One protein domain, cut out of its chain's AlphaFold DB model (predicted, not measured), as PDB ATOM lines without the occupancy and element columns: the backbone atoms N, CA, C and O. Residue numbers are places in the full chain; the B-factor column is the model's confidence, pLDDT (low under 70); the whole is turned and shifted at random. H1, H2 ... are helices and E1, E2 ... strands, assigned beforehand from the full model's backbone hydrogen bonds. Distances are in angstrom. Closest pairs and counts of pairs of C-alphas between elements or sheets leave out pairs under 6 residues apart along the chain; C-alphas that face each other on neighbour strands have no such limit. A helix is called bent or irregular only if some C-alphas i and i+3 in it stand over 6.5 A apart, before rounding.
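What this domain is: This is residues 117 to 307 of the 444 residues of an uncharacterized protein of Cuscuta australis (UniProt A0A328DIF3). A rounded body of helices, in which H3 and H5 cross at the core and H2, H6, H7, H8 and H9 pack round them. A small two-stranded sheet, E1 and E2, packs on H7, and residues 157 to 187, with no named element, loop round one side from H3 to E2. The printed part has 191 residues, mostly helix, in the order H1 H2 E1 H3 E2 H4 H5 H6 H7 H8 H9; the sheet is antiparallel. It is compact, with a radius of gyration of the C-alphas of 15.1 A and spans of 40 by 39 by 34 A.

Where its parts are: E1 is residues 142 to 144 and E2 residues 188 to 191. H3, residues 145 to 156, is 17.0 A long, and H7, residues 260 to 272, 18.2 A. H5, residues 208 to 226, is 29.0 A long and begins at C-alpha 208 (126.088, 133.452, 140.329). H6, residues 230 to 248, 25.6 A, has a kink of 51 degrees near residue 238. H8 is residues 274 to 287, 20.4 A, and H9 residues 292 to 306, 19.4 A, ending at C-alpha 306 (121.436, 105.025, 130.077). H2 is residues 125 to 137, 18.0 A; H1 is residues 118 to 122 and H4 residues 199 to 202. H6 and H9 are irregular, with C-alphas 235 and 238 7.3 A apart and 301 and 304 7.8 A; H1 only just, with 118 and 121 6.51 A apart.

How they stand to each other: E1 and E2 are antiparallel at 177 degrees, with N 143 and O 190 3.1 A apart, within hydrogen-bond range. The closest C-alphas of E1 and H7 are Val 143 and Cys 262, 6.2 A. H3 and H5 are the hub, touching five helices each. They touch each other at Ala 155 and Ala 220, 4.3 A, at a steep tilt of 64 degrees, opposite ways. H3 touches H2 at Leu 151 and Gly 135, 3.8 A, H8 at Gly 149 and Leu 276, 6.6 A, and H1 at Met 153 and Tyr 120, 6.2 A. H5, H6 and H9 form an up and down bundle, each running against the one before; Ala 221 and Leu 301 of H5 and H9 are 4.7 A apart. H4 is close to H2 but not clearly touching, Phe 199 to Cys 133 6.9 A. In H2, H3 and H7 every O i to N i+4 pair is within range; H5 and H6 have 11 of 15, H8 6 of 10, H9 8 of 11, and H1 0 of 1 but 2 of 2 O i to N i+3 pairs.

The domain as a whole: The farthest C-alphas, Glu 193 and Glu 291, are 42.5 A apart. The printed part has no cut; H3 to E2 and H6 to H7 are long links. Mean pLDDT of the printed part is 93.7, with residues 196 and 200 under 70.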
ATOM      1  N   ILE A 117     111.772 122.050 128.659       96.38
ATOM      2  CA  ILE A 117     113.061 122.372 129.286       96.38
ATOM      3  C   ILE A 117     113.900 123.358 128.464       96.38
ATOM      4  O   ILE A 117     114.774 124.023 129.019       96.38
ATOM      5  N   GLN A 118     113.635 123.481 127.159       91.81
ATOM      6  CA  GLN A 118     114.411 124.338 126.253       91.81
ATOM      7  C   GLN A 118     114.190 125.824 126.545       91.81
ATOM      8  O   GLN A 118     115.102 126.633 126.351       91.81
ATOM      9  N   ARG A 119     113.030 126.161 127.124       91.19
ATOM     10  CA  ARG A 119     112.707 127.490 127.647       91.19
ATOM     11  C   ARG A 119     113.701 128.003 128.690       91.19
ATOM     12  O   ARG A 119     113.771 129.209 128.902       91.19
ATOM     13  N   TYR A 120     114.517 127.142 129.312       92.44
ATOM     14  CA  TYR A 120     115.527 127.564 130.290       92.44
ATOM     15  C   TYR A 120     116.424 128.713 129.787       92.44
ATOM     16  O   TYR A 120     116.760 129.616 130.555       92.44
ATOM     17  N   HIS A 121     116.782 128.714 128.499       89.81
ATOM     18  CA  HIS A 121     117.634 129.752 127.902       89.81
ATOM     19  C   HIS A 121     116.929 131.105 127.728       89.81
ATOM     20  O   HIS A 121     117.593 132.132 127.609       89.81
ATOM     21  N   GLU A 122     115.598 131.106 127.737       92.31
ATOM     22  CA  GLU A 122     114.746 132.290 127.588       92.31
ATOM     23  C   GLU A 122     114.383 132.911 128.944       92.31
ATOM     24  O   GLU A 122     113.896 134.040 129.006       92.31
ATOM     25  N   LEU A 123     114.620 132.181 130.040       93.62
ATOM     26  CA  LEU A 123     114.307 132.633 131.388       93.62
ATOM     27  C   LEU A 123     115.200 133.799 131.814       93.62
ATOM     28  O   LEU A 123     116.420 133.791 131.606       93.62
ATOM     29  N   ASP A 124     114.597 134.759 132.516       93.75
ATOM     30  CA  ASP A 124     115.351 135.804 133.197       93.75
ATOM     31  C   ASP A 124     116.167 135.238 134.378       93.75
ATOM     32  O   ASP A 124     116.016 134.091 134.811       93.75
ATOM     33  N   VAL A 125     117.060 136.061 134.927       89.62
ATOM     34  CA  VAL A 125     117.955 135.663 136.026       89.62
ATOM     35  C   VAL A 125     117.186 135.179 137.264       89.62
ATOM     36  O   VAL A 125     117.604 134.219 137.911       89.62
ATOM     37  N   CYS A 126     116.073 135.827 137.611       89.75
ATOM     38  CA  CYS A 126     115.272 135.479 138.784       89.75
ATOM     39  C   CYS A 126     114.525 134.158 138.571       89.75
ATOM     40  O   CYS A 126     114.425 133.341 139.487       89.75
ATOM     41  N   GLN A 127     114.015 133.932 137.364       93.94
ATOM     42  CA  GLN A 127     113.362 132.690 136.971       93.94
ATOM     43  C   GLN A 127     114.354 131.524 136.959       93.94
ATOM     44  O   GLN A 127     114.073 130.501 137.583       93.94
ATOM     45  N   ARG A 128     115.544 131.688 136.362       93.50
ATOM     46  CA  ARG A 128     116.602 130.661 136.411       93.50
ATOM     47  C   ARG A 128     116.993 130.315 137.840       93.50
ATOM     48  O   ARG A 128     117.099 129.139 138.178       93.50
ATOM     49  N   MET A 129     117.133 131.321 138.702       91.31
ATOM     50  CA  MET A 129     117.420 131.105 140.119       91.31
ATOM     51  C   MET A 129     116.343 130.246 140.795       91.31
ATOM     52  O   MET A 129     116.687 129.310 141.514       91.31
ATOM     53  N   LYS A 130     115.052 130.510 140.544       93.06
ATOM     54  CA  LYS A 130     113.949 129.691 141.078       93.06
ATOM     55  C   LYS A 130     114.032 128.243 140.599       93.06
ATOM     56  O   LYS A 130     113.925 127.338 141.423       93.06
ATOM     57  N   VAL A 131     114.271 128.033 139.302       96.44
ATOM     58  CA  VAL A 131     114.426 126.697 138.703       96.44
ATOM     59  C   VAL A 131     115.580 125.938 139.359       96.44
ATOM     60  O   VAL A 131     115.400 124.810 139.811       96.44
ATOM     61  N   LEU A 132     116.752 126.568 139.476       95.75
ATOM     62  CA  LEU A 132     117.938 125.949 140.068       95.75
ATOM     63  C   LEU A 132     117.748 125.654 141.557       95.75
ATOM     64  O   LEU A 132     118.087 124.563 142.003       95.75
ATOM     65  N   CYS A 133     117.177 126.585 142.327       93.81
ATOM     66  CA  CYS A 133     116.921 126.369 143.751       93.81
ATOM     67  C   CYS A 133     115.934 125.219 143.967       93.81
ATOM     68  O   CYS A 133     116.228 124.326 144.754       93.81
ATOM     69  N   ALA A 134     114.815 125.191 143.234       95.06
ATOM     70  CA  ALA A 134     113.822 124.122 143.341       95.06
ATOM     71  C   ALA A 134     114.385 122.762 142.897       95.06
ATOM     72  O   ALA A 134     114.155 121.747 143.555       95.06
ATOM     73  N   GLY A 135     115.170 122.742 141.813       96.81
ATOM     74  CA  GLY A 135     115.854 121.541 141.346       96.81
ATOM     75  C   GLY A 135     116.832 120.992 142.387       96.81
ATOM     76  O   GLY A 135     116.788 119.805 142.703       96.81
ATOM     77  N   ILE A 136     117.654 121.854 142.990       96.50
ATOM     78  CA  ILE A 136     118.623 121.457 144.020       96.50
ATOM     79  C   ILE A 136     117.939 121.075 145.334       96.50
ATOM     80  O   ILE A 136     118.324 120.081 145.942       96.50
ATOM     81  N   GLU A 137     116.904 121.797 145.765       94.81
ATOM     82  CA  GLU A 137     116.113 121.461 146.959       94.81
ATOM     83  C   GLU A 137     115.447 120.084 146.847       94.81
ATOM     84  O   GLU A 137     115.364 119.350 147.839       94.81
ATOM     85  N   SER A 138     115.088 119.671 145.627       96.81
ATOM     86  CA  SER A 138     114.569 118.326 145.379       96.81
ATOM     87  C   SER A 138     115.568 117.207 145.646       96.81
ATOM     88  O   SER A 138     115.158 116.083 145.907       96.81
ATOM     89  N   LEU A 139     116.870 117.493 145.667       96.81
ATOM     90  CA  LEU A 139     117.883 116.477 145.942       96.81
ATOM     91  C   LEU A 139     117.992 116.121 147.427       96.81
ATOM     92  O   LEU A 139     118.570 115.084 147.744       96.81
ATOM     93  N   TYR A 140     117.502 116.963 148.343       95.00
ATOM     94  CA  TYR A 140     117.767 116.774 149.776       95.00
ATOM     95  C   TYR A 140     116.625 117.128 150.730       95.00
ATOM     96  O   TYR A 140     116.775 116.884 151.926       95.00
ATOM     97  N   ARG A 141     115.517 117.714 150.257       92.81
ATOM     98  CA  ARG A 141     114.471 118.214 151.159       92.81
ATOM     99  C   ARG A 141     113.048 117.913 150.721       92.81
ATOM    100  O   ARG A 141     112.295 117.343 151.508       92.81
ATOM    101  N   GLN A 142     112.652 118.320 149.518       94.25
ATOM    102  CA  GLN A 142     111.256 118.209 149.091       94.25
ATOM    103  C   GLN A 142     111.140 117.790 147.632       94.25
ATOM    104  O   GLN A 142     111.654 118.469 146.750       94.25
ATOM    105  N   VAL A 143     110.401 116.710 147.373       97.50
ATOM    106  CA  VAL A 143     110.210 116.187 146.014       97.50
ATOM    107  C   VAL A 143     108.739 116.231 145.625       97.50
ATOM    108  O   VAL A 143     107.898 115.572 146.240       97.50
ATOM    109  N   THR A 144     108.443 116.988 144.574       97.44
ATOM    110  CA  THR A 144     107.148 117.071 143.887       97.44
ATOM    111  C   THR A 144     107.350 116.730 142.404       97.44
ATOM    112  O   THR A 144     108.478 116.744 141.907       97.44
ATOM    113  N   THR A 145     106.277 116.464 141.654       97.56
ATOM    114  CA  THR A 145     106.391 116.288 140.191       97.56
ATOM    115  C   THR A 145     106.987 117.543 139.541       97.56
ATOM    116  O   THR A 145     107.861 117.449 138.680       97.56
ATOM    117  N   GLN A 146     106.554 118.721 139.998       97.56
ATOM    118  CA  GLN A 146     107.067 120.008 139.538       97.56
ATOM    119  C   GLN A 146     108.556 120.207 139.852       97.56
ATOM    120  O   GLN A 146     109.301 120.643 138.976       97.56
ATOM    121  N   SER A 147     109.025 119.861 141.054       97.88
ATOM    122  CA  SER A 147     110.437 120.030 141.417       97.88
ATOM    123  C   SER A 147     111.347 119.128 140.582       97.88
ATOM    124  O   SER A 147     112.445 119.543 140.223       97.88
ATOM    125  N   VAL A 148     110.883 117.927 140.204       98.44
ATOM    126  CA  VAL A 148     111.597 117.059 139.251       98.44
ATOM    127  C   VAL A 148     111.616 117.685 137.853       98.44
ATOM    128  O   VAL A 148     112.647 117.655 137.188       98.44
ATOM    129  N   GLY A 149     110.522 118.316 137.417       98.38
ATOM    130  CA  GLY A 149     110.510 119.109 136.185       98.38
ATOM    131  C   GLY A 149     111.519 120.267 136.215       98.38
ATOM    132  O   GLY A 149     112.269 120.449 135.257       98.38
ATOM    133  N   TYR A 150     111.615 120.995 137.335       98.50
ATOM    134  CA  TYR A 150     112.632 122.036 137.527       98.50
ATOM    135  C   TYR A 150     114.052 121.473 137.569       98.50
ATOM    136  O   TYR A 150     114.955 122.091 137.017       98.50
ATOM    137  N   LEU A 151     114.262 120.294 138.158       98.69
ATOM    138  CA  LEU A 151     115.544 119.590 138.126       98.69
ATOM    139  C   LEU A 151     115.957 119.249 136.687       98.69
ATOM    140  O   LEU A 151     117.105 119.491 136.316       98.69
ATOM    141  N   LEU A 152     115.035 118.751 135.856       98.69
ATOM    142  CA  LEU A 152     115.300 118.492 134.436       98.69
ATOM    143  C   LEU A 152     115.614 119.796 133.691       98.69
ATOM    144  O   LEU A 152     116.584 119.868 132.948       98.69
ATOM    145  N   MET A 153     114.854 120.860 133.934       98.31
ATOM    146  CA  MET A 153     115.105 122.164 133.320       98.31
ATOM    147  C   MET A 153     116.461 122.762 133.754       98.31
ATOM    148  O   MET A 153     117.216 123.254 132.922       98.31
ATOM    149  N   ALA A 154     116.827 122.640 135.032       98.25
ATOM    150  CA  ALA A 154     118.139 123.020 135.555       98.25
ATOM    151  C   ALA A 154     119.278 122.205 134.921       98.25
ATOM    152  O   ALA A 154     120.325 122.762 134.600       98.25
ATOM    153  N   ALA A 155     119.078 120.898 134.714       98.56
ATOM    154  CA  ALA A 155     120.040 120.036 134.030       98.56
ATOM    155  C   ALA A 155     120.255 120.444 132.562       98.56
ATOM    156  O   ALA A 155     121.371 120.335 132.058       98.56
ATOM    157  N   TRP A 156     119.217 120.942 131.881       98.19
ATOM    158  CA  TRP A 156     119.336 121.492 130.524       98.19
ATOM    159  C   TRP A 156     120.219 122.747 130.479       98.19
ATOM    160  O   TRP A 156     120.912 123.002 129.498       98.19
ATOM    161  N   GLY A 157     120.271 123.488 131.588       97.19
ATOM    162  CA  GLY A 157     121.155 124.632 131.802       97.19
ATOM    163  C   GLY A 157     122.640 124.308 131.978       97.19
ATOM    164  O   GLY A 157     123.403 125.206 132.336       97.19
ATOM    165  N   LEU A 158     123.069 123.059 131.765       97.94
ATOM    166  CA  LEU A 158     124.475 122.664 131.831       97.94
ATOM    167  C   LEU A 158     125.309 123.496 130.847       97.94
ATOM    168  O   LEU A 158     124.921 123.672 129.693       97.94
ATOM    169  N   VAL A 159     126.471 123.984 131.286       96.81
ATOM    170  CA  VAL A 159     127.379 124.784 130.445       96.81
ATOM    171  C   VAL A 159     128.630 124.010 130.060       96.81
ATOM    172  O   VAL A 159     129.067 123.113 130.788       96.81
ATOM    173  N   SER A 160     129.214 124.383 128.927       96.69
ATOM    174  CA  SER A 160     130.399 123.748 128.373       96.69
ATOM    175  C   SER A 160     131.585 123.850 129.327       96.69
ATOM    176  O   SER A 160     131.842 124.882 129.957       96.69
ATOM    177  N   SER A 161     132.334 122.753 129.415       94.44
ATOM    178  CA  SER A 161     133.597 122.711 130.164       94.44
ATOM    179  C   SER A 161     134.698 123.528 129.479       94.44
ATOM    180  O   SER A 161     135.568 124.082 130.150       94.44
ATOM    181  N   GLN A 162     134.624 123.661 128.151       93.50
ATOM    182  CA  GLN A 162     135.587 124.408 127.338       93.50
ATOM    183  C   GLN A 162     135.251 125.898 127.296       93.50
ATOM    184  O   GLN A 162     136.148 126.736 127.358       93.50
ATOM    185  N   ASN A 163     133.960 126.233 127.227       93.81
ATOM    186  CA  ASN A 163     133.485 127.608 127.295       93.81
ATOM    187  C   ASN A 163     132.328 127.735 128.292       93.81
ATOM    188  O   ASN A 163     131.162 127.551 127.955       93.81
ATOM    189  N   LYS A 164     132.655 128.150 129.518       93.06
ATOM    190  CA  LYS A 164     131.711 128.288 130.642       93.06
ATOM    191  C   LYS A 164     130.578 129.306 130.414       93.06
ATOM    192  O   LYS A 164     129.732 129.446 131.293       93.06
ATOM    193  N   GLN A 165     130.586 130.039 129.295       89.88
ATOM    194  CA  GLN A 165     129.536 130.984 128.893       89.88
ATOM    195  C   GLN A 165     128.531 130.388 127.895       89.88
ATOM    196  O   GLN A 165     127.561 131.051 127.540       89.88
ATOM    197  N   VAL A 166     128.766 129.166 127.415       93.94
ATOM    198  CA  VAL A 166     127.947 128.512 126.389       93.94
ATOM    199  C   VAL A 166     127.252 127.302 126.998       93.94
ATOM    200  O   VAL A 166     127.872 126.522 127.718       93.94
ATOM    201  N   TYR A 167     125.961 127.140 126.716       95.75
ATOM    202  CA  TYR A 167     125.204 125.960 127.126       95.75
ATOM    203  C   TYR A 167     125.615 124.729 126.315       95.75
ATOM    204  O   TYR A 167     125.918 124.837 125.129       95.75
ATOM    205  N   VAL A 168     125.622 123.560 126.957       96.81
ATOM    206  CA  VAL A 168     126.009 122.292 126.321       96.81
ATOM    207  C   VAL A 168     124.996 121.876 125.266       96.81
ATOM    208  O   VAL A 168     125.379 121.470 124.173       96.81
ATOM    209  N   PHE A 169     123.706 121.928 125.595       96.06
ATOM    210  CA  PHE A 169     122.682 121.337 124.745       96.06
ATOM    211  C   PHE A 169     122.213 122.312 123.661       96.06
ATOM    212  O   PHE A 169     121.817 123.436 123.979       96.06
ATOM    213  N   PRO A 170     122.214 121.893 122.381       92.00
ATOM    214  CA  PRO A 170     121.593 122.667 121.318       92.00
ATOM    215  C   PRO A 170     120.066 122.592 121.419       92.00
ATOM    216  O   PRO A 170     119.508 121.722 122.091       92.00
ATOM    217  N   LYS A 171     119.374 123.471 120.685       90.81
ATOM    218  CA  LYS A 171     117.922 123.362 120.507       90.81
ATOM    219  C   LYS A 171     117.596 122.044 119.794       90.81
ATOM    220  O   LYS A 171     118.203 121.723 118.773       90.81
ATOM    221  N   VAL A 172     116.634 121.291 120.314       92.12
ATOM    222  CA  VAL A 172     116.199 120.001 119.758       92.12
ATOM    223  C   VAL A 172     114.766 120.135 119.259       92.12
ATOM    224  O   VAL A 172     113.893 120.632 119.969       92.12
ATOM    225  N   ALA A 173     114.502 119.686 118.035       90.88
ATOM    226  CA  ALA A 173     113.143 119.633 117.515       90.88
ATOM    227  C   ALA A 173     112.379 118.475 118.175       90.88
ATOM    228  O   ALA A 173     112.720 117.309 117.981       90.88
ATOM    229  N   MET A 174     111.347 118.813 118.945       93.69
ATOM    230  CA  MET A 174     110.394 117.861 119.514       93.69
ATOM    231  C   MET A 174     109.031 118.094 118.859       93.69
ATOM    232  O   MET A 174     108.604 119.240 118.725       93.69
ATOM    233  N   SER A 175     108.365 117.022 118.437       93.88
ATOM    234  CA  SER A 175     107.028 117.049 117.823       93.88
ATOM    235  C   SER A 175     105.929 116.594 118.788       93.88
ATOM    236  O   SER A 175     104.748 116.823 118.529       93.88
ATOM    237  N   GLY A 176     106.306 115.947 119.894       93.88
ATOM    238  CA  GLY A 176     105.380 115.437 120.896       93.88
ATOM    239  C   GLY A 176     104.695 116.521 121.739       93.88
ATOM    240  O   GLY A 176     105.137 117.672 121.759       93.88
ATOM    241  N   PRO A 177     103.637 116.161 122.494       95.81
ATOM    242  CA  PRO A 177     102.952 117.087 123.391       95.81
ATOM    243  C   PRO A 177     103.904 117.694 124.429       95.81
ATOM    244  O   PRO A 177     104.590 116.968 125.153       95.81
ATOM    245  N   CYS A 178     103.906 119.018 124.532       96.38
ATOM    246  CA  CYS A 178     104.761 119.766 125.444       96.38
ATOM    247  C   CYS A 178     103.939 120.335 126.610       96.38
ATOM    248  O   CYS A 178     102.818 120.795 126.399       96.38
ATOM    249  N   VAL A 179     104.485 120.292 127.827       96.81
ATOM    250  CA  VAL A 179     103.874 120.876 129.031       96.81
ATOM    251  C   VAL A 179     104.843 121.840 129.709       96.81
ATOM    252  O   VAL A 179     106.039 121.548 129.825       96.81
ATOM    253  N   ASP A 180     104.343 122.979 130.187       96.19
ATOM    254  CA  ASP A 180     105.145 123.886 131.002       96.19
ATOM    255  C   ASP A 180     105.373 123.284 132.396       96.19
ATOM    256  O   ASP A 180     104.496 122.661 132.999       96.19
ATOM    257  N   VAL A 181     106.574 123.472 132.941       95.75
ATOM    258  CA  VAL A 181     106.931 122.955 134.268       95.75
ATOM    259  C   VAL A 181     106.002 123.476 135.373       95.75
ATOM    260  O   VAL A 181     105.748 122.772 136.351       95.75
ATOM    261  N   THR A 182     105.456 124.686 135.221       94.38
ATOM    262  CA  THR A 182     104.549 125.302 136.198       94.38
ATOM    263  C   THR A 182     103.199 124.591 136.297       94.38
ATOM    264  O   THR A 182     102.569 124.663 137.351       94.38
ATOM    265  N   GLU A 183     102.803 123.841 135.265       95.44
ATOM    266  CA  GLU A 183     101.550 123.077 135.213       95.44
ATOM    267  C   GLU A 183     101.652 121.703 135.901       95.44
ATOM    268  O   GLU A 183     100.646 121.025 136.113       95.44
ATOM    269  N   LEU A 184     102.860 121.271 136.274       95.19
ATOM    270  CA  LEU A 184     103.075 119.990 136.943       95.19
ATOM    271  C   LEU A 184     102.577 120.000 138.398       95.19
ATOM    272  O   LEU A 184     102.645 121.001 139.110       95.19
ATOM    273  N   GLU A 185     102.133 118.831 138.872       94.38
ATOM    274  CA  GLU A 185     101.612 118.646 140.232       94.38
ATOM    275  C   GLU A 185     102.630 119.071 141.315       94.38
ATOM    276  O   GLU A 185     103.766 118.586 141.359       94.38
ATOM    277  N   GLN A 186     102.184 119.912 142.253       92.56
ATOM    278  CA  GLN A 186     102.986 120.395 143.389       92.56
ATOM    279  C   GLN A 186     102.843 119.539 144.654       92.56
ATOM    280  O   GLN A 186     103.429 119.845 145.691       92.56
ATOM    281  N   ARG A 187     102.060 118.456 144.601       91.25
ATOM    282  CA  ARG A 187     101.879 117.569 145.753       91.25
ATOM    283  C   ARG A 187     103.207 116.892 146.092       91.25
ATOM    284  O   ARG A 187     103.753 116.149 145.277       91.25
ATOM    285  N   ALA A 188     103.704 117.135 147.301       85.56
ATOM    286  CA  ALA A 188     104.943 116.536 147.775       85.56
ATOM    287  C   ALA A 188     104.764 115.046 148.073       85.56
ATOM    288  O   ALA A 188     103.822 114.648 148.759       85.56
ATOM    289  N   LEU A 189     105.686 114.240 147.548       86.88
ATOM    290  CA  LEU A 189     105.830 112.827 147.896       86.88
ATOM    291  C   LEU A 189     106.756 112.657 149.102       86.88
ATOM    292  O   LEU A 189     106.520 111.806 149.951       86.88
ATOM    293  N   VAL A 190     107.787 113.498 149.180       91.19
ATOM    294  CA  VAL A 190     108.753 113.546 150.279       91.19
ATOM    295  C   VAL A 190     108.866 114.988 150.751       91.19
ATOM    296  O   VAL A 190     108.924 115.913 149.939       91.19
ATOM    297  N   THR A 191     108.870 115.191 152.063       90.94
ATOM    298  CA  THR A 191     109.172 116.471 152.711       90.94
ATOM    299  C   THR A 191     109.938 116.169 153.987       90.94
ATOM    300  O   THR A 191     109.420 115.485 154.865       90.94
ATOM    301  N   LEU A 192     111.176 116.647 154.063       89.25
ATOM    302  CA  LEU A 192     112.070 116.429 155.192       89.25
ATOM    303  C   LEU A 192     112.208 117.708 156.021       89.25
ATOM    304  O   LEU A 192     112.231 118.822 155.485       89.25
ATOM    305  N   GLU A 193     112.317 117.544 157.337       84.44
ATOM    306  CA  GLU A 193     112.566 118.650 158.257       84.44
ATOM    307  C   GLU A 193     114.019 119.136 158.150       84.44
ATOM    308  O   GLU A 193     114.952 118.345 158.021       84.44
ATOM    309  N   GLY A 194     114.222 120.456 158.203       74.38
ATOM    310  CA  GLY A 194     115.556 121.055 158.181       74.38
ATOM    311  C   GLY A 194     115.582 122.482 157.641       74.38
ATOM    312  O   GLY A 194     114.691 122.916 156.903       74.38
ATOM    313  N   THR A 195     116.630 123.221 158.007       70.81
ATOM    314  CA  THR A 195     116.954 124.510 157.389       70.81
ATOM    315  C   THR A 195     117.536 124.247 156.005       70.81
ATOM    316  O   THR A 195     118.589 123.619 155.894       70.81
ATOM    317  N   GLY A 196     116.848 124.698 154.954       69.38
ATOM    318  CA  GLY A 196     117.348 124.598 153.581       69.38
ATOM    319  C   GLY A 196     118.688 125.317 153.394       69.38
ATOM    320  O   GLY A 196     119.105 126.126 154.230       69.38
ATOM    321  N   LEU A 197     119.363 125.042 152.278       75.31
ATOM    322  CA  LEU A 197     120.561 125.785 151.895       75.31
ATOM    323  C   LEU A 197     120.234 127.286 151.817       75.31
ATOM    324  O   LEU A 197     119.187 127.659 151.280       75.31
ATOM    325  N   PRO A 198     121.117 128.174 152.310       75.06
ATOM    326  CA  PRO A 198     120.899 129.611 152.249       75.06
ATOM    327  C   PRO A 198     121.166 130.124 150.825       75.06
ATOM    328  O   PRO A 198     122.113 130.877 150.597       75.06
ATOM    329  N   PHE A 199     120.339 129.723 149.855       76.06
ATOM    330  CA  PHE A 199     120.526 130.006 148.427       76.06
ATOM    331  C   PHE A 199     120.704 131.497 148.133       76.06
ATOM    332  O   PHE A 199     121.538 131.862 147.311       76.06
ATOM    333  N   ALA A 200     120.014 132.369 148.872       69.69
ATOM    334  CA  ALA A 200     120.172 133.817 148.756       69.69
ATOM    335  C   ALA A 200     121.609 134.304 149.040       69.69
ATOM    336  O   ALA A 200     122.035 135.303 148.471       69.69
ATOM    337  N   ARG A 201     122.369 133.604 149.895       71.62
ATOM    338  CA  ARG A 201     123.784 133.912 150.171       71.62
ATOM    339  C   ARG A 201     124.715 133.343 149.104       71.62
ATOM    340  O   ARG A 201     125.703 133.981 148.766       71.62
ATOM    341  N   LEU A 202     124.389 132.158 148.583       73.19
ATOM    342  CA  LEU A 202     125.164 131.485 147.537       73.19
ATOM    343  C   LEU A 202     124.990 132.152 146.160       73.19
ATOM    344  O   LEU A 202     125.857 132.043 145.297       73.19
ATOM    345  N   TRP A 203     123.891 132.883 145.966       73.81
ATOM    346  CA  TRP A 203     123.564 133.608 144.739       73.81
ATOM    347  C   TRP A 203     123.975 135.091 144.801       73.81
ATOM    348  O   TRP A 203     123.181 136.000 144.552       73.81
ATOM    349  N   SER A 204     125.236 135.368 145.136       77.50
ATOM    350  CA  SER A 204     125.795 136.719 144.981       77.50
ATOM    351  C   SER A 204     126.114 137.010 143.502       77.50
ATOM    352  O   SER A 204     126.405 136.074 142.752       77.50
ATOM    353  N   PRO A 205     126.102 138.276 143.031       77.88
ATOM    354  CA  PRO A 205     126.498 138.614 141.658       77.88
ATOM    355  C   PRO A 205     127.870 138.051 141.256       77.88
ATOM    356  O   PRO A 205     128.068 137.675 140.105       77.88
ATOM    357  N   GLN A 206     128.791 137.947 142.216       78.50
ATOM    358  CA  GLN A 206     130.143 137.426 142.026       78.50
ATOM    359  C   GLN A 206     130.184 135.892 141.904       78.50
ATOM    360  O   GLN A 206     131.056 135.363 141.222       78.50
ATOM    361  N   GLN A 207     129.254 135.174 142.542       83.69
ATOM    362  CA  GLN A 207     129.231 133.702 142.571       83.69
ATOM    363  C   GLN A 207     128.141 133.083 141.695       83.69
ATOM    364  O   GLN A 207     128.158 131.872 141.486       83.69
ATOM    365  N   ARG A 208     127.234 133.895 141.134       87.19
ATOM    366  CA  ARG A 208     126.088 133.452 140.329       87.19
ATOM    367  C   ARG A 208     126.466 132.401 139.296       87.19
ATOM    368  O   ARG A 208     125.929 131.302 139.323       87.19
ATOM    369  N   ASN A 209     127.431 132.708 138.431       91.00
ATOM    370  CA  ASN A 209     127.820 131.795 137.360       91.00
ATOM    371  C   ASN A 209     128.368 130.472 137.917       91.00
ATOM    372  O   ASN A 209     128.088 129.416 137.367       91.00
ATOM    373  N   ALA A 210     129.132 130.508 139.014       92.38
ATOM    374  CA  ALA A 210     129.655 129.297 139.647       92.38
ATOM    375  C   ALA A 210     128.537 128.463 140.292       92.38
ATOM    376  O   ALA A 210     128.534 127.236 140.171       92.38
ATOM    377  N   PHE A 211     127.561 129.119 140.926       93.50
ATOM    378  CA  PHE A 211     126.379 128.459 141.466       93.50
ATOM    379  C   PHE A 211     125.551 127.805 140.356       93.50
ATOM    380  O   PHE A 211     125.241 126.623 140.471       93.50
ATOM    381  N   GLU A 212     125.230 128.536 139.280       94.12
ATOM    382  CA  GLU A 212     124.457 128.018 138.140       94.12
ATOM    383  C   GLU A 212     125.113 126.760 137.564       94.12
ATOM    384  O   GLU A 212     124.452 125.732 137.420       94.12
ATOM    385  N   ARG A 213     126.431 126.808 137.327       95.69
ATOM    386  CA  ARG A 213     127.205 125.655 136.846       95.69
ATOM    387  C   ARG A 213     127.152 124.468 137.792       95.69
ATOM    388  O   ARG A 213     126.880 123.352 137.357       95.69
ATOM    389  N   THR A 214     127.415 124.706 139.075       96.81
ATOM    390  CA  THR A 214     127.434 123.652 140.098       96.81
ATOM    391  C   THR A 214     126.064 122.985 140.196       96.81
ATOM    392  O   THR A 214     125.965 121.759 140.168       96.81
ATOM    393  N   ALA A 215     125.000 123.789 140.239       97.00
ATOM    394  CA  ALA A 215     123.635 123.303 140.327       97.00
ATOM    395  C   ALA A 215     123.220 122.519 139.071       97.00
ATOM    396  O   ALA A 215     122.738 121.392 139.185       97.00
ATOM    397  N   ALA A 216     123.467 123.057 137.873       97.88
ATOM    398  CA  ALA A 216     123.160 122.368 136.620       97.88
ATOM    399  C   ALA A 216     123.924 121.038 136.489       97.88
ATOM    400  O   ALA A 216     123.344 120.035 136.078       97.88
ATOM    401  N   TYR A 217     125.195 120.995 136.907       98.38
ATOM    402  CA  TYR A 217     125.999 119.770 136.934       98.38
ATOM    403  C   TYR A 217     125.418 118.708 137.878       98.38
ATOM    404  O   TYR A 217     125.272 117.548 137.487       98.38
ATOM    405  N   MET A 218     125.048 119.099 139.104       98.19
ATOM    406  CA  MET A 218     124.404 118.206 140.074       98.19
ATOM    407  C   MET A 218     123.073 117.665 139.539       98.19
ATOM    408  O   MET A 218     122.843 116.456 139.584       98.19
ATOM    409  N   CYS A 219     122.226 118.532 138.979       98.44
ATOM    410  CA  CYS A 219     120.960 118.133 138.368       98.44
ATOM    411  C   CYS A 219     121.181 117.180 137.182       98.44
ATOM    412  O   CYS A 219     120.555 116.124 137.122       98.44
ATOM    413  N   ALA A 220     122.126 117.470 136.284       98.56
ATOM    414  CA  ALA A 220     122.444 116.604 135.148       98.56
ATOM    415  C   ALA A 220     122.971 115.224 135.581       98.56
ATOM    416  O   ALA A 220     122.643 114.210 134.962       98.56
ATOM    417  N   ALA A 221     123.723 115.146 136.684       98.00
ATOM    418  CA  ALA A 221     124.177 113.873 137.237       98.00
ATOM    419  C   ALA A 221     123.021 112.960 137.676       98.00
ATOM    420  O   ALA A 221     123.172 111.737 137.654       98.00
ATOM    421  N   THR A 222     121.881 113.532 138.069       98.06
ATOM    422  CA  THR A 222     120.714 112.775 138.547       98.06
ATOM    423  C   THR A 222     119.885 112.151 137.434       98.06
ATOM    424  O   THR A 222     119.130 111.221 137.704       98.06
ATOM    425  N   LEU A 223     120.083 112.560 136.173       98.25
ATOM    426  CA  LEU A 223     119.373 111.977 135.029       98.25
ATOM    427  C   LEU A 223     119.569 110.455 134.954       98.25
ATOM    428  O   LEU A 223     118.662 109.731 134.551       98.25
ATOM    429  N   ARG A 224     120.716 109.943 135.426       96.94
ATOM    430  CA  ARG A 224     121.007 108.501 135.506       96.94
ATOM    431  C   ARG A 224     120.001 107.698 136.340       96.94
ATOM    432  O   ARG A 224     119.927 106.485 136.176       96.94
ATOM    433  N   LEU A 225     119.227 108.338 137.222       97.44
ATOM    434  CA  LEU A 225     118.187 107.680 138.024       97.44
ATOM    435  C   LEU A 225     117.066 107.087 137.173       97.44
ATOM    436  O   LEU A 225     116.339 106.221 137.649       97.44
ATOM    437  N   ILE A 226     116.935 107.487 135.902       96.94
ATOM    438  CA  ILE A 226     115.987 106.828 135.002       96.94
ATOM    439  C   ILE A 226     116.297 105.328 134.850       96.94
ATOM    440  O   ILE A 226     115.376 104.527 134.677       96.94
ATOM    441  N   THR A 227     117.565 104.924 134.999       94.62
ATOM    442  CA  THR A 227     118.025 103.533 134.822       94.62
ATOM    443  C   THR A 227     118.735 102.947 136.038       94.62
ATOM    444  O   THR A 227     118.713 101.730 136.220       94.62
ATOM    445  N   LYS A 228     119.358 103.773 136.884       93.38
ATOM    446  CA  LYS A 228     120.072 103.352 138.100       93.38
ATOM    447  C   LYS A 228     119.213 103.512 139.350       93.38
ATOM    448  O   LYS A 228     118.305 104.336 139.387       93.38
ATOM    449  N   ASP A 229     119.508 102.719 140.375       93.50
ATOM    450  CA  ASP A 229     118.950 102.904 141.714       93.50
ATOM    451  C   ASP A 229     119.581 104.109 142.429       93.50
ATOM    452  O   ASP A 229     120.725 104.507 142.173       93.50
ATOM    453  N   GLU A 230     118.821 104.672 143.359       96.19
ATOM    454  CA  GLU A 230     119.204 105.765 144.247       96.19
ATOM    455  C   GLU A 230     120.480 105.457 145.038       96.19
ATOM    456  O   GLU A 230     121.367 106.310 145.146       96.19
ATOM    457  N   GLY A 231     120.640 104.216 145.512       96.19
ATOM    458  CA  GLY A 231     121.828 103.779 146.239       96.19
ATOM    459  C   GLY A 231     123.094 103.840 145.382       96.19
ATOM    460  O   GLY A 231     124.156 104.249 145.860       96.19
ATOM    461  N   SER A 232     123.000 103.464 144.106       94.00
ATOM    462  CA  SER A 232     124.097 103.551 143.141       94.00
ATOM    463  C   SER A 232     124.534 104.995 142.906       94.00
ATOM    464  O   SER A 232     125.736 105.273 142.961       94.00
ATOM    465  N   LEU A 233     123.593 105.924 142.694       95.81
ATOM    466  CA  LEU A 233     123.928 107.343 142.545       95.81
ATOM    467  C   LEU A 233     124.540 107.906 143.835       95.81
ATOM    468  O   LEU A 233     125.592 108.544 143.780       95.81
ATOM    469  N   HIS A 234     123.938 107.621 144.990       96.44
ATOM    470  CA  HIS A 234     124.421 108.107 146.281       96.44
ATOM    471  C   HIS A 234     125.863 107.650 146.571       96.44
ATOM    472  O   HIS A 234     126.710 108.456 146.957       96.44
ATOM    473  N   ARG A 235     126.198 106.377 146.301       95.88
ATOM    474  CA  ARG A 235     127.581 105.867 146.426       95.88
ATOM    475  C   ARG A 235     128.554 106.557 145.466       95.88
ATOM    476  O   ARG A 235     129.702 106.804 145.832       95.88
ATOM    477  N   ALA A 236     128.114 106.862 144.245       95.06
ATOM    478  CA  ALA A 236     128.939 107.521 143.235       95.06
ATOM    479  C   ALA A 236     129.097 109.037 143.462       95.06
ATOM    480  O   ALA A 236     130.024 109.634 142.911       95.06
ATOM    481  N   TRP A 237     128.239 109.653 144.285       95.88
ATOM    482  CA  TRP A 237     128.087 111.106 144.396       95.88
ATOM    483  C   TRP A 237     129.396 111.856 144.654       95.88
ATOM    484  O   TRP A 237     129.740 112.780 143.920       95.88
ATOM    485  N   LYS A 238     130.195 111.408 145.631       94.81
ATOM    486  CA  LYS A 238     131.493 112.037 145.935       94.81
ATOM    487  C   LYS A 238     132.445 112.016 144.738       94.81
ATOM    488  O   LYS A 238     133.152 112.988 144.491       94.81
ATOM    489  N   SER A 239     132.468 110.919 143.978       95.12
ATOM    490  CA  SER A 239     133.311 110.836 142.782       95.12
ATOM    491  C   SER A 239     132.774 111.694 141.639       95.12
ATOM    492  O   SER A 239     133.576 112.217 140.872       95.12
ATOM    493  N   ILE A 240     131.451 111.827 141.514       95.56
ATOM    494  CA  ILE A 240     130.815 112.722 140.540       95.56
ATOM    495  C   ILE A 240     131.205 114.166 140.850       95.56
ATOM    496  O   ILE A 240     131.715 114.854 139.975       95.56
ATOM    497  N   MET A 241     131.077 114.596 142.107       95.56
ATOM    498  CA  MET A 241     131.456 115.952 142.504       95.56
ATOM    499  C   MET A 241     132.953 116.213 142.359       95.56
ATOM    500  O   MET A 241     133.335 117.269 141.880       95.56
ATOM    501  N   ARG A 242     133.822 115.236 142.636       94.25
ATOM    502  CA  ARG A 242     135.256 115.367 142.325       94.25
ATOM    503  C   ARG A 242     135.523 115.543 140.822       94.25
ATOM    504  O   ARG A 242     136.460 116.235 140.438       94.25
ATOM    505  N   ASN A 243     134.724 114.912 139.960       95.56
ATOM    506  CA  ASN A 243     134.866 115.076 138.515       95.56
ATOM    507  C   ASN A 243     134.443 116.470 138.035       95.56
ATOM    508  O   ASN A 243     134.917 116.880 136.980       95.56
ATOM    509  N   TYR A 244     133.623 117.208 138.793       97.38
ATOM    510  CA  TYR A 244     133.321 118.612 138.499       97.38
ATOM    511  C   TYR A 244     134.613 119.422 138.358       97.38
ATOM    512  O   TYR A 244     134.850 120.021 137.307       97.38
ATOM    513  N   SER A 245     135.495 119.344 139.360       95.44
ATOM    514  CA  SER A 245     136.760 120.083 139.369       95.44
ATOM    515  C   SER A 245     137.697 119.641 138.240       95.44
ATOM    516  O   SER A 245     138.443 120.455 137.702       95.44
ATOM    517  N   ASN A 246     137.602 118.383 137.794       95.25
ATOM    518  CA  ASN A 246     138.357 117.893 136.636       95.25
ATOM    519  C   ASN A 246     137.865 118.477 135.302       95.25
ATOM    520  O   ASN A 246     138.683 118.708 134.417       95.25
ATOM    521  N   PHE A 247     136.554 118.682 135.140       96.44
ATOM    522  CA  PHE A 247     135.986 119.248 133.912       96.44
ATOM    523  C   PHE A 247     136.101 120.771 133.869       96.44
ATOM    524  O   PHE A 247     136.442 121.322 132.830       96.44
ATOM    525  N   TYR A 248     135.816 121.456 134.978       96.06
ATOM    526  CA  TYR A 248     135.758 122.919 135.004       96.06
ATOM    527  C   TYR A 248     137.026 123.585 135.543       96.06
ATOM    528  O   TYR A 248     137.123 124.812 135.476       96.06
ATOM    529  N   HIS A 249     137.997 122.820 136.053       94.94
ATOM    530  CA  HIS A 249     139.238 123.340 136.645       94.94
ATOM    531  C   HIS A 249     138.989 124.363 137.768       94.94
ATOM    532  O   HIS A 249     139.704 125.355 137.899       94.94
ATOM    533  N   GLU A 250     137.935 124.148 138.551       93.81
ATOM    534  CA  GLU A 250     137.520 124.987 139.674       93.81
ATOM    535  C   GLU A 250     136.741 124.135 140.684       93.81
ATOM    536  O   GLU A 250     136.145 123.127 140.308       93.81
ATOM    537  N   GLU A 251     136.704 124.554 141.945       94.12
ATOM    538  CA  GLU A 251     135.875 123.885 142.951       94.12
ATOM    539  C   GLU A 251     134.382 124.211 142.767       94.12
ATOM    540  O   GLU A 251     134.040 125.303 142.292       94.12
ATOM    541  N   PRO A 252     133.470 123.290 143.136       94.38
ATOM    542  CA  PRO A 252     132.040 123.566 143.117       94.38
ATOM    543  C   PRO A 252     131.700 124.720 144.071       94.38
ATOM    544  O   PRO A 252     132.265 124.849 145.155       94.38
ATOM    545  N   ALA A 253     130.735 125.554 143.684       93.31
ATOM    546  CA  ALA A 253     130.336 126.733 144.461       93.31
ATOM    547  C   ALA A 253     129.718 126.383 145.825       93.31
ATOM    548  O   ALA A 253     129.683 127.215 146.731       93.31
ATOM    549  N   PHE A 254     129.193 125.168 145.951       92.25
ATOM    550  CA  PHE A 254     128.662 124.618 147.185       92.25
ATOM    551  C   PHE A 254     128.756 123.094 147.154       92.25
ATOM    552  O   PHE A 254     128.710 122.467 146.094       92.25
ATOM    553  N   GLU A 255     128.835 122.499 148.338       90.38
ATOM    554  CA  GLU A 255     128.745 121.056 148.509       90.38
ATOM    555  C   GLU A 255     127.351 120.674 148.997       90.38
ATOM    556  O   GLU A 255     126.763 121.320 149.865       90.38
ATOM    557  N   LEU A 256     126.826 119.594 148.433       92.06
ATOM    558  CA  LEU A 256     125.566 118.997 148.835       92.06
ATOM    559  C   LEU A 256     125.729 117.482 148.796       92.06
ATOM    560  O   LEU A 256     126.318 116.951 147.858       92.06
ATOM    561  N   THR A 257     125.179 116.788 149.790       92.62
ATOM    562  CA  THR A 257     124.971 115.337 149.724       92.62
ATOM    563  C   THR A 257     123.471 115.084 149.568       92.62
ATOM    564  O   THR A 257     122.721 115.468 150.465       92.62
ATOM    565  N   PRO A 258     123.016 114.491 148.449       95.50
ATOM    566  CA  PRO A 258     121.614 114.178 148.244       95.50
ATOM    567  C   PRO A 258     121.090 113.217 149.305       95.50
ATOM    568  O   PRO A 258     121.806 112.318 149.749       95.50
ATOM    569  N   ASN A 259     119.827 113.380 149.668       96.31
ATOM    570  CA  ASN A 259     119.131 112.466 150.558       96.31
ATOM    571  C   ASN A 259     118.614 111.249 149.769       96.31
ATOM    572  O   ASN A 259     118.088 111.403 148.667       96.31
ATOM    573  N   LEU A 260     118.755 110.043 150.328       96.56
ATOM    574  CA  LEU A 260     118.347 108.797 149.667       96.56
ATOM    575  C   LEU A 260     116.845 108.747 149.349       96.56
ATOM    576  O   LEU A 260     116.502 108.408 148.219       96.56
ATOM    577  N   ASP A 261     115.978 109.152 150.277       96.94
ATOM    578  CA  ASP A 261     114.520 109.160 150.087       96.94
ATOM    579  C   ASP A 261     114.121 110.145 148.977       96.94
ATOM    580  O   ASP A 261     113.237 109.880 148.159       96.94
ATOM    581  N   CYS A 262     114.817 111.286 148.899       97.94
ATOM    582  CA  CYS A 262     114.637 112.239 147.809       97.94
ATOM    583  C   CYS A 262     115.047 111.644 146.454       97.94
ATOM    584  O   CYS A 262     114.307 111.772 145.478       97.94
ATOM    585  N   LEU A 263     116.197 110.965 146.380       98.31
ATOM    586  CA  LEU A 263     116.647 110.303 145.151       98.31
ATOM    587  C   LEU A 263     115.688 109.183 144.716       98.31
ATOM    588  O   LEU A 263     115.400 109.066 143.523       98.31
ATOM    589  N   GLU A 264     115.164 108.395 145.660       97.94
ATOM    590  CA  GLU A 264     114.155 107.366 145.390       97.94
ATOM    591  C   GLU A 264     112.874 107.991 144.816       97.94
ATOM    592  O   GLU A 264     112.362 107.554 143.781       97.94
ATOM    593  N   ALA A 265     112.384 109.071 145.431       97.94
ATOM    594  CA  ALA A 265     111.214 109.797 144.950       97.94
ATOM    595  C   ALA A 265     111.420 110.371 143.538       97.94
ATOM    596  O   ALA A 265     110.548 110.214 142.680       97.94
ATOM    597  N   ILE A 266     112.579 110.986 143.265       98.50
ATOM    598  CA  ILE A 266     112.935 111.494 141.929       98.50
ATOM    599  C   ILE A 266     112.912 110.353 140.910       98.50
ATOM    600  O   ILE A 266     112.272 110.473 139.865       98.50
ATOM    601  N   ARG A 267     113.565 109.228 141.221       97.81
ATOM    602  CA  ARG A 267     113.583 108.034 140.368       97.81
ATOM    603  C   ARG A 267     112.170 107.546 140.052       97.81
ATOM    604  O   ARG A 267     111.850 107.323 138.883       97.81
ATOM    605  N   ASN A 268     111.316 107.437 141.066       96.62
ATOM    606  CA  ASN A 268     109.931 107.000 140.907       96.62
ATOM    607  C   ASN A 268     109.147 107.941 139.979       96.62
ATOM    608  O   ASN A 268     108.446 107.475 139.078       96.62
ATOM    609  N   PHE A 269     109.310 109.260 140.122       97.31
ATOM    610  CA  PHE A 269     108.697 110.233 139.217       97.31
ATOM    611  C   PHE A 269     109.217 110.119 137.778       97.31
ATOM    612  O   PHE A 269     108.404 110.081 136.852       97.31
ATOM    613  N   LEU A 270     110.536 110.014 137.585       97.38
ATOM    614  CA  LEU A 270     111.155 109.867 136.262       97.38
ATOM    615  C   LEU A 270     110.677 108.603 135.535       97.38
ATOM    616  O   LEU A 270     110.478 108.630 134.324       97.38
ATOM    617  N   GLN A 271     110.474 107.495 136.252       95.19
ATOM    618  CA  GLN A 271     110.055 106.227 135.650       95.19
ATOM    619  C   GLN A 271     108.540 106.140 135.415       95.19
ATOM    620  O   GLN A 271     108.115 105.556 134.415       95.19
ATOM    621  N   ALA A 272     107.725 106.717 136.308       94.12
ATOM    622  CA  ALA A 272     106.269 106.586 136.269       94.12
ATOM    623  C   ALA A 272     105.560 107.672 135.441       94.12
ATOM    624  O   ALA A 272     104.514 107.407 134.843       94.12
ATOM    625  N   ARG A 273     106.082 108.907 135.401       95.75
ATOM    626  CA  ARG A 273     105.402 110.034 134.743       95.75
ATOM    627  C   ARG A 273     105.885 110.188 133.304       95.75
ATOM    628  O   ARG A 273     107.036 110.535 133.058       95.75
ATOM    629  N   ARG A 274     104.969 109.991 132.348       95.31
ATOM    630  CA  ARG A 274     105.268 110.007 130.905       95.31
ATOM    631  C   ARG A 274     105.980 111.278 130.438       95.31
ATOM    632  O   ARG A 274     106.965 111.140 129.731       95.31
ATOM    633  N   HIS A 275     105.541 112.464 130.875       96.62
ATOM    634  CA  HIS A 275     106.193 113.730 130.510       96.62
ATOM    635  C   HIS A 275     107.636 113.806 131.016       96.62
ATOM    636  O   HIS A 275     108.537 114.080 130.240       96.62
ATOM    637  N   LEU A 276     107.878 113.496 132.295       97.81
ATOM    638  CA  LEU A 276     109.228 113.528 132.873       97.81
ATOM    639  C   LEU A 276     110.158 112.517 132.198       97.81
ATOM    640  O   LEU A 276     111.305 112.830 131.888       97.81
ATOM    641  N   LYS A 277     109.638 111.318 131.928       97.06
ATOM    642  CA  LYS A 277     110.346 110.282 131.184       97.06
ATOM    643  C   LYS A 277     110.671 110.734 129.762       97.06
ATOM    644  O   LYS A 277     111.812 110.604 129.340       97.06
ATOM    645  N   GLY A 278     109.691 111.271 129.035       96.88
ATOM    646  CA  GLY A 278     109.859 111.746 127.662       96.88
ATOM    647  C   GLY A 278     110.815 112.931 127.554       96.88
ATOM    648  O   GLY A 278     111.587 112.988 126.608       96.88
ATOM    649  N   THR A 279     110.899 113.793 128.569       98.31
ATOM    650  CA  THR A 279     111.915 114.856 128.647       98.31
ATOM    651  C   THR A 279     113.354 114.325 128.581       98.31
ATOM    652  O   THR A 279     114.235 115.015 128.072       98.31
ATOM    653  N   ILE A 280     113.623 113.090 129.031       97.94
ATOM    654  CA  ILE A 280     114.948 112.461 128.878       97.94
ATOM    655  C   ILE A 280     115.325 112.305 127.394       97.94
ATOM    656  O   ILE A 280     116.505 112.394 127.053       97.94
ATOM    657  N   ALA A 281     114.349 112.142 126.494       96.50
ATOM    658  CA  ALA A 281     114.595 112.070 125.056       96.50
ATOM    659  C   ALA A 281     115.252 113.347 124.519       96.50
ATOM    660  O   ALA A 281     116.177 113.250 123.715       96.50
ATOM    661  N   CYS A 282     114.870 114.525 125.027       96.75
ATOM    662  CA  CYS A 282     115.497 115.796 124.662       96.75
ATOM    663  C   CYS A 282     117.012 115.761 124.923       96.75
ATOM    664  O   CYS A 282     117.804 116.148 124.064       96.75
ATOM    665  N   PHE A 283     117.429 115.244 126.086       98.06
ATOM    666  CA  PHE A 283     118.846 115.120 126.451       98.06
ATOM    667  C   PHE A 283     119.589 114.140 125.551       98.06
ATOM    668  O   PHE A 283     120.725 114.405 125.166       98.06
ATOM    669  N   LEU A 284     118.964 113.014 125.209       97.56
ATOM    670  CA  LEU A 284     119.582 111.984 124.376       97.56
ATOM    671  C   LEU A 284     119.712 112.426 122.914       97.56
ATOM    672  O   LEU A 284     120.752 112.193 122.303       97.56
ATOM    673  N   LEU A 285     118.702 113.113 122.376       96.06
ATOM    674  CA  LEU A 285     118.741 113.717 121.043       96.06
ATOM    675  C   LEU A 285     119.749 114.872 120.979       96.06
ATOM    676  O   LEU A 285     120.518 114.963 120.022       96.06
ATOM    677  N   GLY A 286     119.808 115.713 122.017       96.06
ATOM    678  CA  GLY A 286     120.837 116.746 122.153       96.06
ATOM    679  C   GLY A 286     122.241 116.142 122.232       96.06
ATOM    680  O   GLY A 286     123.145 116.585 121.533       96.06
ATOM    681  N   PHE A 287     122.411 115.061 123.001       96.75
ATOM    682  CA  PHE A 287     123.680 114.339 123.139       96.75
ATOM    683  C   PHE A 287     124.228 113.810 121.806       96.75
ATOM    684  O   PHE A 287     125.445 113.785 121.608       96.75
ATOM    685  N   LEU A 288     123.365 113.397 120.870       93.88
ATOM    686  CA  LEU A 288     123.806 112.940 119.545       93.88
ATOM    687  C   LEU A 288     124.527 114.025 118.737       93.88
ATOM    688  O   LEU A 288     125.317 113.680 117.862       93.88
ATOM    689  N   GLN A 289     124.272 115.298 119.037       94.00
ATOM    690  CA  GLN A 289     124.878 116.449 118.368       94.00
ATOM    691  C   GLN A 289     126.160 116.930 119.066       94.00
ATOM    692  O   GLN A 289     126.840 117.812 118.554       94.00
ATOM    693  N   LEU A 290     126.491 116.374 120.238       95.44
ATOM    694  CA  LEU A 290     127.657 116.793 121.008       95.44
ATOM    695  C   LEU A 290     128.931 116.104 120.533       95.44
ATOM    696  O   LEU A 290     128.963 114.887 120.304       95.44
ATOM    697  N   GLU A 291     130.016 116.874 120.551       94.12
ATOM    698  CA  GLU A 291     131.375 116.441 120.248       94.12
ATOM    699  C   GLU A 291     132.347 116.816 121.383       94.12
ATOM    700  O   GLU A 291     131.987 117.488 122.353       94.12
ATOM    701  N   GLY A 292     133.591 116.340 121.285       94.88
ATOM    702  CA  GLY A 292     134.684 116.759 122.163       94.88
ATOM    703  C   GLY A 292     134.420 116.585 123.665       94.88
ATOM    704  O   GLY A 292     133.928 115.548 124.123       94.88
ATOM    705  N   GLN A 293     134.801 117.599 124.450       95.38
ATOM    706  CA  GLN A 293     134.712 117.544 125.914       95.38
ATOM    707  C   GLN A 293     133.272 117.580 126.426       95.38
ATOM    708  O   GLN A 293     132.988 116.939 127.434       95.38
ATOM    709  N   ASP A 294     132.353 118.251 125.735       96.44
ATOM    710  CA  ASP A 294     130.960 118.340 126.182       96.44
ATOM    711  C   ASP A 294     130.236 116.999 126.021       96.44
ATOM    712  O   ASP A 294     129.522 116.556 126.925       96.44
ATOM    713  N   ARG A 295     130.540 116.253 124.950       96.75
ATOM    714  CA  ARG A 295     130.118 114.850 124.834       96.75
ATOM    715  C   ARG A 295     130.664 113.999 125.984       96.75
ATOM    716  O   ARG A 295     129.925 113.218 126.585       96.75
ATOM    717  N   ARG A 296     131.951 114.147 126.317       96.69
ATOM    718  CA  ARG A 296     132.601 113.400 127.411       96.69
ATOM    719  C   ARG A 296     132.000 113.741 128.779       96.69
ATOM    720  O   ARG A 296     131.809 112.842 129.605       96.69
ATOM    721  N   LEU A 297     131.675 115.011 129.003       97.62
ATOM    722  CA  LEU A 297     130.984 115.508 130.187       97.62
ATOM    723  C   LEU A 297     129.616 114.828 130.339       97.62
ATOM    724  O   LEU A 297     129.377 114.163 131.348       97.62
ATOM    725  N   CYS A 298     128.755 114.898 129.321       98.06
ATOM    726  CA  CYS A 298     127.428 114.272 129.359       98.06
ATOM    727  C   CYS A 298     127.485 112.741 129.472       98.06
ATOM    728  O   CYS A 298     126.704 112.151 130.224       98.06
ATOM    729  N   SER A 299     128.442 112.089 128.803       96.88
ATOM    730  CA  SER A 299     128.640 110.637 128.928       96.88
ATOM    731  C   SER A 299     129.036 110.226 130.347       96.88
ATOM    732  O   SER A 299     128.508 109.252 130.884       96.88
ATOM    733  N   THR A 300     129.876 111.027 131.011       96.06
ATOM    734  CA  THR A 300     130.253 110.815 132.419       96.06
ATOM    735  C   THR A 300     129.089 111.073 133.383       96.06
ATOM    736  O   THR A 300     128.962 110.398 134.413       96.06
ATOM    737  N   LEU A 301     128.245 112.060 133.074       97.12
ATOM    738  CA  LEU A 301     127.146 112.484 133.936       97.12
ATOM    739  C   LEU A 301     125.923 111.572 133.867       97.12
ATOM    740  O   LEU A 301     125.316 111.336 134.912       97.12
ATOM    741  N   PHE A 302     125.555 111.061 132.693       97.00
ATOM    742  CA  PHE A 302     124.343 110.249 132.575       97.00
ATOM    743  C   PHE A 302     124.325 109.261 131.408       97.00
ATOM    744  O   PHE A 302     123.798 108.164 131.580       97.00
ATOM    745  N   GLU A 303     124.872 109.596 130.235       97.00
ATOM    746  CA  GLU A 303     124.574 108.805 129.029       97.00
ATOM    747  C   GLU A 303     125.119 107.376 129.104       97.00
ATOM    748  O   GLU A 303     124.401 106.440 128.747       97.00
ATOM    749  N   ARG A 304     126.308 107.169 129.683       93.06
ATOM    750  CA  ARG A 304     126.880 105.824 129.851       93.06
ATOM    751  C   ARG A 304     125.999 104.909 130.705       93.06
ATOM    752  O   ARG A 304     125.970 103.704 130.486       93.06
ATOM    753  N   ASP A 305     125.295 105.474 131.685       93.19
ATOM    754  CA  ASP A 305     124.393 104.727 132.565       93.19
ATOM    755  C   ASP A 305     123.030 104.440 131.903       93.19
ATOM    756  O   ASP A 305     122.307 103.549 132.357       93.19
ATOM    757  N   MET A 306     122.679 105.175 130.843       95.62
ATOM    758  CA  MET A 306     121.436 105.025 130.077       95.62
ATOM    759  C   MET A 306     121.590 104.115 128.855       95.62
ATOM    760  O   MET A 306     120.666 103.370 128.509       95.62
ATOM    761  N   ALA A 307     122.745 104.168 128.193       95.06
ATOM    762  CA  ALA A 307     123.037 103.364 127.017       95.06
ATOM    763  C   ALA A 307     122.915 101.864 127.319       95.06
ATOM    764  O   ALA A 307     123.389 101.365 128.339       95.06
TER     765      ALA A 307